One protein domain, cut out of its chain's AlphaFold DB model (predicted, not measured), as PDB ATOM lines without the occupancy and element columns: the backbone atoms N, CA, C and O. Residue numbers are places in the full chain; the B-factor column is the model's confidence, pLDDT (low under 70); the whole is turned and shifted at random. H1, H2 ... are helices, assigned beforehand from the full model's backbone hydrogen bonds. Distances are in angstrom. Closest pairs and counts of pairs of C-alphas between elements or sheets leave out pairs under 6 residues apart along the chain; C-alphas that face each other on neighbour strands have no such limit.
ATOM      1  N   ALA A 177     145.453 155.677  88.250       84.75
ATOM      2  CA  ALA A 177     144.000 155.658  88.386       84.75
ATOM      3  C   ALA A 177     143.351 154.622  87.450       84.75
ATOM      4  O   ALA A 177     142.468 153.885  87.884       84.75
ATOM      5  N   GLU A 178     143.819 154.507  86.203       83.25
ATOM      6  CA  GLU A 178     143.365 153.487  85.247       83.25
ATOM      7  C   GLU A 178     143.670 152.063  85.733       83.25
ATOM      8  O   GLU A 178     142.794 151.200  85.693       83.25
ATOM      9  N   ALA A 179     144.874 151.823  86.260       85.62
ATOM     10  CA  ALA A 179     145.241 150.533  86.843       85.62
ATOM     11  C   ALA A 179     144.417 150.206  88.103       85.62
ATOM     12  O   ALA A 179     143.979 149.070  88.294       85.62
ATOM     13  N   GLY A 180     144.163 151.207  88.955       86.81
ATOM     14  CA  GLY A 180     143.293 151.062  90.124       86.81
ATOM     15  C   GLY A 180     141.855 150.721  89.731       86.81
ATOM     16  O   GLY A 180     141.246 149.830  90.321       86.81
ATOM     17  N   PHE A 181     141.338 151.372  88.688       84.62
ATOM     18  CA  PHE A 181     140.032 151.069  88.118       84.62
ATOM     19  C   PHE A 181     139.954 149.633  87.576       84.62
ATOM     20  O   PHE A 181     139.023 148.911  87.928       84.62
ATOM     21  N   GLN A 182     140.942 149.192  86.789       84.38
ATOM     22  CA  GLN A 182     141.008 147.816  86.277       84.38
ATOM     23  C   GLN A 182     141.012 146.794  87.414       84.38
ATOM     24  O   GLN A 182     140.204 145.874  87.413       84.38
ATOM     25  N   THR A 183     141.825 147.024  88.449       87.69
ATOM     26  CA  THR A 183     141.898 146.132  89.617       87.69
ATOM     27  C   THR A 183     140.544 146.001  90.325       87.69
ATOM     28  O   THR A 183     140.132 144.901  90.701       87.69
ATOM     29  N   LEU A 184     139.823 147.115  90.507       86.44
ATOM     30  CA  LEU A 184     138.483 147.105  91.099       86.44
ATOM     31  C   LEU A 184     137.467 146.384  90.206       86.44
ATOM     32  O   LEU A 184     136.656 145.612  90.719       86.44
ATOM     33  N   ASN A 185     137.523 146.616  88.893       85.12
ATOM     34  CA  ASN A 185     136.634 145.975  87.928       85.12
ATOM     35  C   ASN A 185     136.848 144.454  87.885       85.12
ATOM     36  O   ASN A 185     135.880 143.696  87.932       85.12
ATOM     37  N   ASP A 186     138.103 144.006  87.889       85.88
ATOM     38  CA  ASP A 186     138.465 142.588  87.914       85.88
ATOM     39  C   ASP A 186     137.976 141.922  89.205       85.88
ATOM     40  O   ASP A 186     137.312 140.885  89.162       85.88
ATOM     41  N   THR A 187     138.203 142.569  90.355       87.81
ATOM     42  CA  THR A 187     137.740 142.069  91.661       87.81
ATOM     43  C   THR A 187     136.211 141.944  91.704       87.81
ATOM     44  O   THR A 187     135.670 140.958  92.210       87.81
ATOM     45  N   PHE A 188     135.493 142.932  91.159       83.69
ATOM     46  CA  PHE A 188     134.037 142.892  91.045       83.69
ATOM     47  C   PHE A 188     133.575 141.755  90.124       83.69
ATOM     48  O   PHE A 188     132.726 140.951  90.517       83.69
ATOM     49  N   CYS A 189     134.155 141.648  88.926       83.19
ATOM     50  CA  CYS A 189     133.818 140.610  87.957       83.19
ATOM     51  C   CYS A 189     134.072 139.205  88.521       83.19
ATOM     52  O   CYS A 189     133.230 138.321  88.358       83.19
ATOM     53  N   GLU A 190     135.175 138.988  89.239       85.00
ATOM     54  CA  GLU A 190     135.452 137.724  89.925       85.00
ATOM     55  C   GLU A 190     134.405 137.398  90.998       85.00
ATOM     56  O   GLU A 190     133.888 136.278  91.031       85.00
ATOM     57  N   ALA A 191     134.030 138.373  91.832       83.00
ATOM     58  CA  ALA A 191     133.011 138.181  92.863       83.00
ATOM     59  C   ALA A 191     131.634 137.822  92.272       83.00
ATOM     60  O   ALA A 191     130.896 137.020  92.852       83.00
ATOM     61  N   VAL A 192     131.286 138.384  91.109       80.50
ATOM     62  CA  VAL A 192     130.041 138.053  90.401       80.50
ATOM     63  C   VAL A 192     130.137 136.689  89.707       80.50
ATOM     64  O   VAL A 192     129.193 135.905  89.806       80.50
ATOM     65  N   ARG A 193     131.276 136.339  89.087       81.31
ATOM     66  CA  ARG A 193     131.501 135.005  88.485       81.31
ATOM     67  C   ARG A 193     131.337 133.878  89.496       81.31
ATOM     68  O   ARG A 193     130.762 132.849  89.160       81.31
ATOM     69  N   GLN A 194     131.776 134.076  90.738       81.19
ATOM     70  CA  GLN A 194     131.598 133.089  91.810       81.19
ATOM     71  C   GLN A 194     130.123 132.833  92.164       81.19
ATOM     72  O   GLN A 194     129.798 131.776  92.701       81.19
ATOM     73  N   LYS A 195     129.226 133.781  91.864       76.38
ATOM     74  CA  LYS A 195     127.781 133.682  92.127       76.38
ATOM     75  C   LYS A 195     126.965 133.316  90.884       76.38
ATOM     76  O   LYS A 195     125.765 133.051  91.004       76.38
ATOM     77  N   LEU A 196     127.589 133.259  89.706       68.06
ATOM     78  CA  LEU A 196     126.916 132.896  88.459       68.06
ATOM     79  C   LEU A 196     126.354 131.467  88.562       68.06
ATOM     80  O   LEU A 196     127.070 130.525  88.895       68.06
ATOM     81  N   GLY A 197     125.058 131.301  88.292       63.88
ATOM     82  CA  GLY A 197     124.372 130.002  88.373       63.88
ATOM     83  C   GLY A 197     123.737 129.672  89.730       63.88
ATOM     84  O   GLY A 197     123.028 128.671  89.836       63.88
ATOM     85  N   THR A 198     123.907 130.517  90.752       67.00
ATOM     86  CA  THR A 198     123.052 130.480  91.954       67.00
ATOM     87  C   THR A 198     121.782 131.316  91.753       67.00
ATOM     88  O   THR A 198     121.745 132.203  90.901       67.00
ATOM     89  N   ARG A 199     120.720 131.051  92.534       57.94
ATOM     90  CA  ARG A 199     119.455 131.824  92.482       57.94
ATOM     91  C   ARG A 199     119.639 133.330  92.745       57.94
ATOM     92  O   ARG A 199     118.768 134.095  92.353       57.94
ATOM     93  N   ASP A 200     120.764 133.724  93.341       57.97
ATOM     94  CA  ASP A 200     121.132 135.113  93.651       57.97
ATOM     95  C   ASP A 200     122.013 135.774  92.570       57.97
ATOM     96  O   ASP A 200     122.587 136.843  92.790       57.97
ATOM     97  N   SER A 201     122.155 135.152  91.394       57.62
ATOM     98  CA  SER A 201     122.857 135.745  90.254       57.62
ATOM     99  C   SER A 201     122.092 136.966  89.735       57.62
ATOM    100  O   SER A 201     121.103 136.828  89.020       57.62
ATOM    101  N   LEU A 202     122.559 138.165  90.095       62.00
ATOM    102  CA  LEU A 202     121.952 139.440  89.687       62.00
ATOM    103  C   LEU A 202     122.250 139.829  88.230       62.00
ATOM    104  O   LEU A 202     121.521 140.644  87.677       62.00
ATOM    105  N   PHE A 203     123.296 139.259  87.622       67.88
ATOM    106  CA  PHE A 203     123.760 139.612  86.277       67.88
ATOM    107  C   PHE A 203     123.783 138.398  85.349       67.88
ATOM    108  O   PHE A 203     124.123 137.286  85.767       67.88
ATOM    109  N   ASN A 204     123.464 138.625  84.076       73.88
ATOM    110  CA  ASN A 204     123.648 137.650  83.006       73.88
ATOM    111  C   ASN A 204     125.096 137.643  82.491       73.88
ATOM    112  O   ASN A 204     125.825 138.627  82.587       73.88
ATOM    113  N   GLN A 205     125.503 136.536  81.865       73.44
ATOM    114  CA  GLN A 205     126.866 136.351  81.350       73.44
ATOM    115  C   GLN A 205     127.286 137.440  80.342       73.44
ATOM    116  O   GLN A 205     128.407 137.932  80.399       73.44
ATOM    117  N   LEU A 206     126.364 137.876  79.477       69.38
ATOM    118  CA  LEU A 206     126.603 138.964  78.520       69.38
ATOM    119  C   LEU A 206     126.777 140.329  79.200       69.38
ATOM    120  O   LEU A 206     127.556 141.151  78.731       69.38
ATOM    121  N   GLU A 207     126.062 140.584  80.296       69.38
ATOM    122  CA  GLU A 207     126.172 141.842  81.046       69.38
ATOM    123  C   GLU A 207     127.513 141.913  81.778       69.38
ATOM    124  O   GLU A 207     128.152 142.961  81.807       69.38
ATOM    125  N   LEU A 208     127.985 140.773  82.287       75.31
ATOM    126  CA  LEU A 208     129.301 140.656  82.901       75.31
ATOM    127  C   LEU A 208     130.434 140.939  81.898       75.31
ATOM    128  O   LEU A 208     131.351 141.690  82.214       75.31
ATOM    129  N   GLU A 209     130.352 140.398  80.680       76.44
ATOM    130  CA  GLU A 209     131.340 140.662  79.620       76.44
ATOM    131  C   GLU A 209     131.374 142.143  79.202       76.44
ATOM    132  O   GLU A 209     132.426 142.663  78.823       76.44
ATOM    133  N   GLN A 210     130.236 142.842  79.273       73.31
ATOM    134  CA  GLN A 210     130.168 144.281  79.000       73.31
ATOM    135  C   GLN A 210     130.791 145.113  80.126       73.31
ATOM    136  O   GLN A 210     131.472 146.097  79.844       73.31
ATOM    137  N   ILE A 211     130.600 144.709  81.385       75.12
ATOM    138  CA  ILE A 211     131.217 145.366  82.547       75.12
ATOM    139  C   ILE A 211     132.736 145.145  82.543       75.12
ATOM    140  O   ILE A 211     133.493 146.089  82.752       75.12
ATOM    141  N   GLU A 212     133.199 143.943  82.205       78.62
ATOM    142  CA  GLU A 212     134.629 143.626  82.081       78.62
ATOM    143  C   GLU A 212     135.324 144.478  81.006       78.62
ATOM    144  O   GLU A 212     136.450 144.934  81.187       78.62
ATOM    145  N   ARG A 213     134.631 144.761  79.897       77.25
ATOM    146  CA  ARG A 213     135.142 145.622  78.816       77.25
ATOM    147  C   ARG A 213     134.920 147.116  79.053       77.25
ATOM    148  O   ARG A 213     135.330 147.923  78.214       77.25
ATOM    149  N   ALA A 214     134.260 147.501  80.143       73.56
ATOM    150  CA  ALA A 214     133.928 148.890  80.398       73.56
ATOM    151  C   ALA A 214     135.190 149.717  80.683       73.56
ATOM    152  O   ALA A 214     136.026 149.377  81.517       73.56
ATOM    153  N   THR A 215     135.300 150.854  80.004       70.44
ATOM    154  CA  THR A 215     136.268 151.912  80.309       70.44
ATOM    155  C   THR A 215     135.660 152.908  81.305       70.44
ATOM    156  O   THR A 215     134.432 152.979  81.428       70.44
ATOM    157  N   PRO A 216     136.467 153.746  81.985       67.81
ATOM    158  CA  PRO A 216     135.951 154.755  82.916       67.81
ATOM    159  C   PRO A 216     134.867 155.660  82.302       67.81
ATOM    160  O   PRO A 216     133.879 155.974  82.958       67.81
ATOM    161  N   LYS A 217     134.987 156.001  81.010       66.94
ATOM    162  CA  LYS A 217     133.986 156.792  80.272       66.94
ATOM    163  C   LYS A 217     132.678 156.036  79.992       66.94
ATOM    164  O   LYS A 217     131.627 156.656  79.867       66.94
ATOM    165  N   SER A 218     132.706 154.706  79.880       69.25
ATOM    166  CA  SER A 218     131.494 153.911  79.631       69.25
ATOM    167  C   SER A 218     130.732 153.551  80.908       69.25
ATOM    168  O   SER A 218     129.578 153.143  80.817       69.25
ATOM    169  N   ILE A 219     131.328 153.725  82.093       68.00
ATOM    170  CA  ILE A 219     130.657 153.442  83.371       68.00
ATOM    171  C   ILE A 219     129.551 154.440  83.685       68.00
ATOM    172  O   ILE A 219     128.496 154.023  84.154       68.00
ATOM    173  N   GLU A 220     129.732 155.723  83.374       71.19
ATOM    174  CA  GLU A 220     128.645 156.700  83.515       71.19
ATOM    175  C   GLU A 220     127.451 156.303  82.636       71.19
ATOM    176  O   GLU A 220     126.315 156.235  83.109       71.19
ATOM    177  N   SER A 221     127.717 155.907  81.388       69.12
ATOM    178  CA  SER A 221     126.690 155.394  80.472       69.12
ATOM    179  C   SER A 221     126.004 154.123  80.999       69.12
ATOM    180  O   SER A 221     124.787 153.989  80.872       69.12
ATOM    181  N   LEU A 222     126.756 153.203  81.614       69.25
ATOM    182  CA  LEU A 222     126.203 151.990  82.226       69.25
ATOM    183  C   LEU A 222     125.356 152.309  83.461       69.25
ATOM    184  O   LEU A 222     124.285 151.731  83.615       69.25
ATOM    185  N   SER A 223     125.777 153.255  84.306       73.06
ATOM    186  CA  SER A 223     125.008 153.675  85.485       73.06
ATOM    187  C   SER A 223     123.640 154.249  85.101       73.06
ATOM    188  O   SER A 223     122.621 153.823  85.640       73.06
ATOM    189  N   ALA A 224     123.594 155.096  84.067       74.31
ATOM    190  CA  ALA A 224     122.349 155.635  83.528       74.31
ATOM    191  C   ALA A 224     121.448 154.542  82.918       74.31
ATOM    192  O   ALA A 224     120.220 154.633  82.966       74.31
ATOM    193  N   LEU A 225     122.038 153.495  82.333       74.44
ATOM    194  CA  LEU A 225     121.296 152.348  81.809       74.44
ATOM    195  C   LEU A 225     120.703 151.511  82.954       74.44
ATOM    196  O   LEU A 225     119.526 151.157  82.894       74.44
ATOM    197  N   PHE A 226     121.471 151.261  84.019       76.56
ATOM    198  CA  PHE A 226     120.986 150.556  85.209       76.56
ATOM    199  C   PHE A 226     119.837 151.291  85.902       76.56
ATOM    200  O   PHE A 226     118.863 150.646  86.289       76.56
ATOM    201  N   GLU A 227     119.891 152.622  86.002       80.38
ATOM    202  CA  GLU A 227     118.774 153.415  86.529       80.38
ATOM    203  C   GLU A 227     117.507 153.238  85.684       80.38
ATOM    204  O   GLU A 227     116.447 152.906  86.219       80.38
ATOM    205  N   ARG A 228     117.621 153.343  84.352       74.50
ATOM    206  CA  ARG A 228     116.487 153.123  83.435       74.50
ATOM    207  C   ARG A 228     115.921 151.709  83.534       74.50
ATOM    208  O   ARG A 228     114.705 151.537  83.531       74.50
ATOM    209  N   LEU A 229     116.777 150.690  83.628       74.75
ATOM    210  CA  LEU A 229     116.343 149.303  83.828       74.75
ATOM    211  C   LEU A 229     115.609 149.133  85.161       74.75
ATOM    212  O   LEU A 229     114.577 148.465  85.206       74.75
ATOM    213  N   GLY A 230     116.099 149.771  86.227       80.25
ATOM    214  CA  GLY A 230     115.436 149.793  87.528       80.25
ATOM    215  C   GLY A 230     114.039 150.411  87.459       80.25
ATOM    216  O   GLY A 230     113.084 149.849  88.001       80.25
ATOM    217  N   GLU A 231     113.890 151.523  86.737       83.25
ATOM    218  CA  GLU A 231     112.596 152.172  86.512       83.25
ATOM    219  C   GLU A 231     111.631 151.292  85.712       83.25
ATOM    220  O   GLU A 231     110.469 151.147  86.101       83.25
ATOM    221  N   VAL A 232     112.106 150.669  84.627       77.69
ATOM    222  CA  VAL A 232     111.298 149.758  83.802       77.69
ATOM    223  C   VAL A 232     110.848 148.549  84.617       77.69
ATOM    224  O   VAL A 232     109.658 148.248  84.641       77.69
ATOM    225  N   ALA A 233     111.754 147.907  85.359       78.00
ATOM    226  CA  ALA A 233     111.422 146.754  86.190       78.00
ATOM    227  C   ALA A 233     110.435 147.110  87.314       78.00
ATOM    228  O   ALA A 233     109.556 146.313  87.650       78.00
ATOM    229  N   ARG A 234     110.550 148.307  87.908       85.81
ATOM    230  CA  ARG A 234     109.573 148.787  88.895       85.81
ATOM    231  C   ARG A 234     108.205 148.987  88.250       85.81
ATOM    232  O   ARG A 234     107.213 148.507  88.791       85.81
ATOM    233  N   LYS A 235     108.159 149.636  87.085       86.94
ATOM    234  CA  LYS A 235     106.919 149.868  86.342       86.94
ATOM    235  C   LYS A 235     106.243 148.557  85.938       86.94
ATOM    236  O   LYS A 235     105.050 148.407  86.164       86.94
ATOM    237  N   GLU A 236     106.995 147.586  85.424       75.94
ATOM    238  CA  GLU A 236     106.448 146.268  85.081       75.94
ATOM    239  C   GLU A 236     105.897 145.529  86.304       75.94
ATOM    240  O   GLU A 236     104.840 144.905  86.212       75.94
ATOM    241  N   ARG A 237     106.559 145.623  87.467       85.44
ATOM    242  CA  ARG A 237     106.023 145.059  88.719       85.44
ATOM    243  C   ARG A 237     104.723 145.734  89.141       85.44
ATOM    244  O   ARG A 237     103.788 145.036  89.524       85.44
ATOM    245  N   GLU A 238     104.646 147.060  89.061       90.06
ATOM    246  CA  GLU A 238     103.417 147.804  89.358       90.06
ATOM    247  C   GLU A 238     102.284 147.432  88.392       90.06
ATOM    248  O   GLU A 238     101.160 147.189  88.829       90.06
ATOM    249  N   ASP A 239     102.572 147.335  87.094       81.62
ATOM    250  CA  ASP A 239     101.597 146.953  86.072       81.62
ATOM    251  C   ASP A 239     101.124 145.501  86.259       81.62
ATOM    252  O   ASP A 239      99.925 145.225  86.167       81.62
ATOM    253  N   ALA A 240     102.029 144.579  86.605       78.38
ATOM    254  CA  ALA A 240     101.684 143.199  86.942       78.38
ATOM    255  C   ALA A 240     100.804 143.117  88.198       78.38
ATOM    256  O   ALA A 240      99.813 142.386  88.209       78.38
ATOM    257  N   GLN A 241     101.118 143.900  89.235       85.38
ATOM    258  CA  GLN A 241     100.321 143.954  90.457       85.38
ATOM    259  C   GLN A 241      98.927 144.537  90.187       85.38
ATOM    260  O   GLN A 241      97.933 143.985  90.652       85.38
ATOM    261  N   ARG A 242      98.821 145.592  89.368       84.81
ATOM    262  CA  ARG A 242      97.524 146.137  88.927       84.81
ATOM    263  C   ARG A 242      96.717 145.115  88.135       84.81
ATOM    264  O   ARG A 242      95.526 144.961  88.386       84.81
ATOM    265  N   ALA A 243      97.349 144.403  87.201       75.38
ATOM    266  CA  ALA A 243      96.688 143.354  86.431       75.38
ATOM    267  C   ALA A 243      96.178 142.218  87.334       75.38
ATOM    268  O   ALA A 243      95.082 141.706  87.107       75.38
ATOM    269  N   GLN A 244      96.934 141.865  88.379       76.81
ATOM    270  CA  GLN A 244      96.508 140.889  89.378       76.81
ATOM    271  C   GLN A 244      95.278 141.372  90.153       76.81
ATOM    272  O   GLN A 244      94.310 140.622  90.249       76.81
ATOM    273  N   THR A 245      95.272 142.619  90.636       80.69
ATOM    274  CA  THR A 245      94.109 143.191  91.334       80.69
ATOM    275  C   THR A 245      92.872 143.210  90.439       80.69
ATOM    276  O   THR A 245      91.825 142.725  90.846       80.69
ATOM    277  N   VAL A 246      92.999 143.668  89.187       78.06
ATOM    278  CA  VAL A 246      91.880 143.697  88.225       78.06
ATOM    279  C   VAL A 246      91.331 142.294  87.955       78.06
ATOM    280  O   VAL A 246      90.118 142.107  87.887       78.06
ATOM    281  N   ALA A 247      92.203 141.292  87.815       68.50
ATOM    282  CA  ALA A 247      91.771 139.906  87.652       68.50
ATOM    283  C   ALA A 247      91.050 139.377  88.904       68.50
ATOM    284  O   ALA A 247      90.082 138.627  88.793       68.50
ATOM    285  N   GLN A 248      91.503 139.773  90.094       71.50
ATOM    286  CA  GLN A 248      90.913 139.366  91.364       71.50
ATOM    287  C   GLN A 248      89.539 140.016  91.592       71.50
ATOM    288  O   GLN A 248      88.606 139.328  91.999       71.50
TER     289      GLN A 248
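AT A GLANCE: This is residues 177 to 248 of the 561 residues of an uncharacterized protein of Cupriavidus necator (UniProt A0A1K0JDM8). H1 and the short H2 form a small helical hairpin, from which the long helix H3 folds back and sticks out as a free arm, residues 223 to 248, making the length. The printed part has 72 residues with three named helices, H1, H2, H3 in chain order, and no named strand: all helix. It is only just loose, close to extended, with a radius of gyration of the C-alphas of 16.5 A and spans of 55 by 28 by 15 A.

IN THESE COORDINATES: H1, residues 177 to 193, begins at C-alpha 177 (144.000, 155.658, 88.386) and measures 24.1 A from first to last C-alpha. H2 is residues 205 to 212. H3, residues 216 to 248, measures 48.3 A and ends at C-alpha 248 (90.913, 139.366, 91.364).

HOW THE PARTS SIT: H1 touches H2 with residues 185 to 192 alone, opposite ways at a shallow tilt of 18 degrees; their closest C-alphas, of Asn 185 and Glu 212, are 6.6 A apart. H1 and H3 are close but not clearly touching, their closest C-alphas, of Phe 181 and Pro 216, 7.6 A apart. H2 and H3 are near each other. Every O i to N i+4 pair is within hydrogen-bond range in H1 and H2, and 27 of 29 in H3.

THE WHOLE: The printed part has no cut. The link from H1 to H2 is long. Confidence is under 70 in 17 residues, among them 196 to 203.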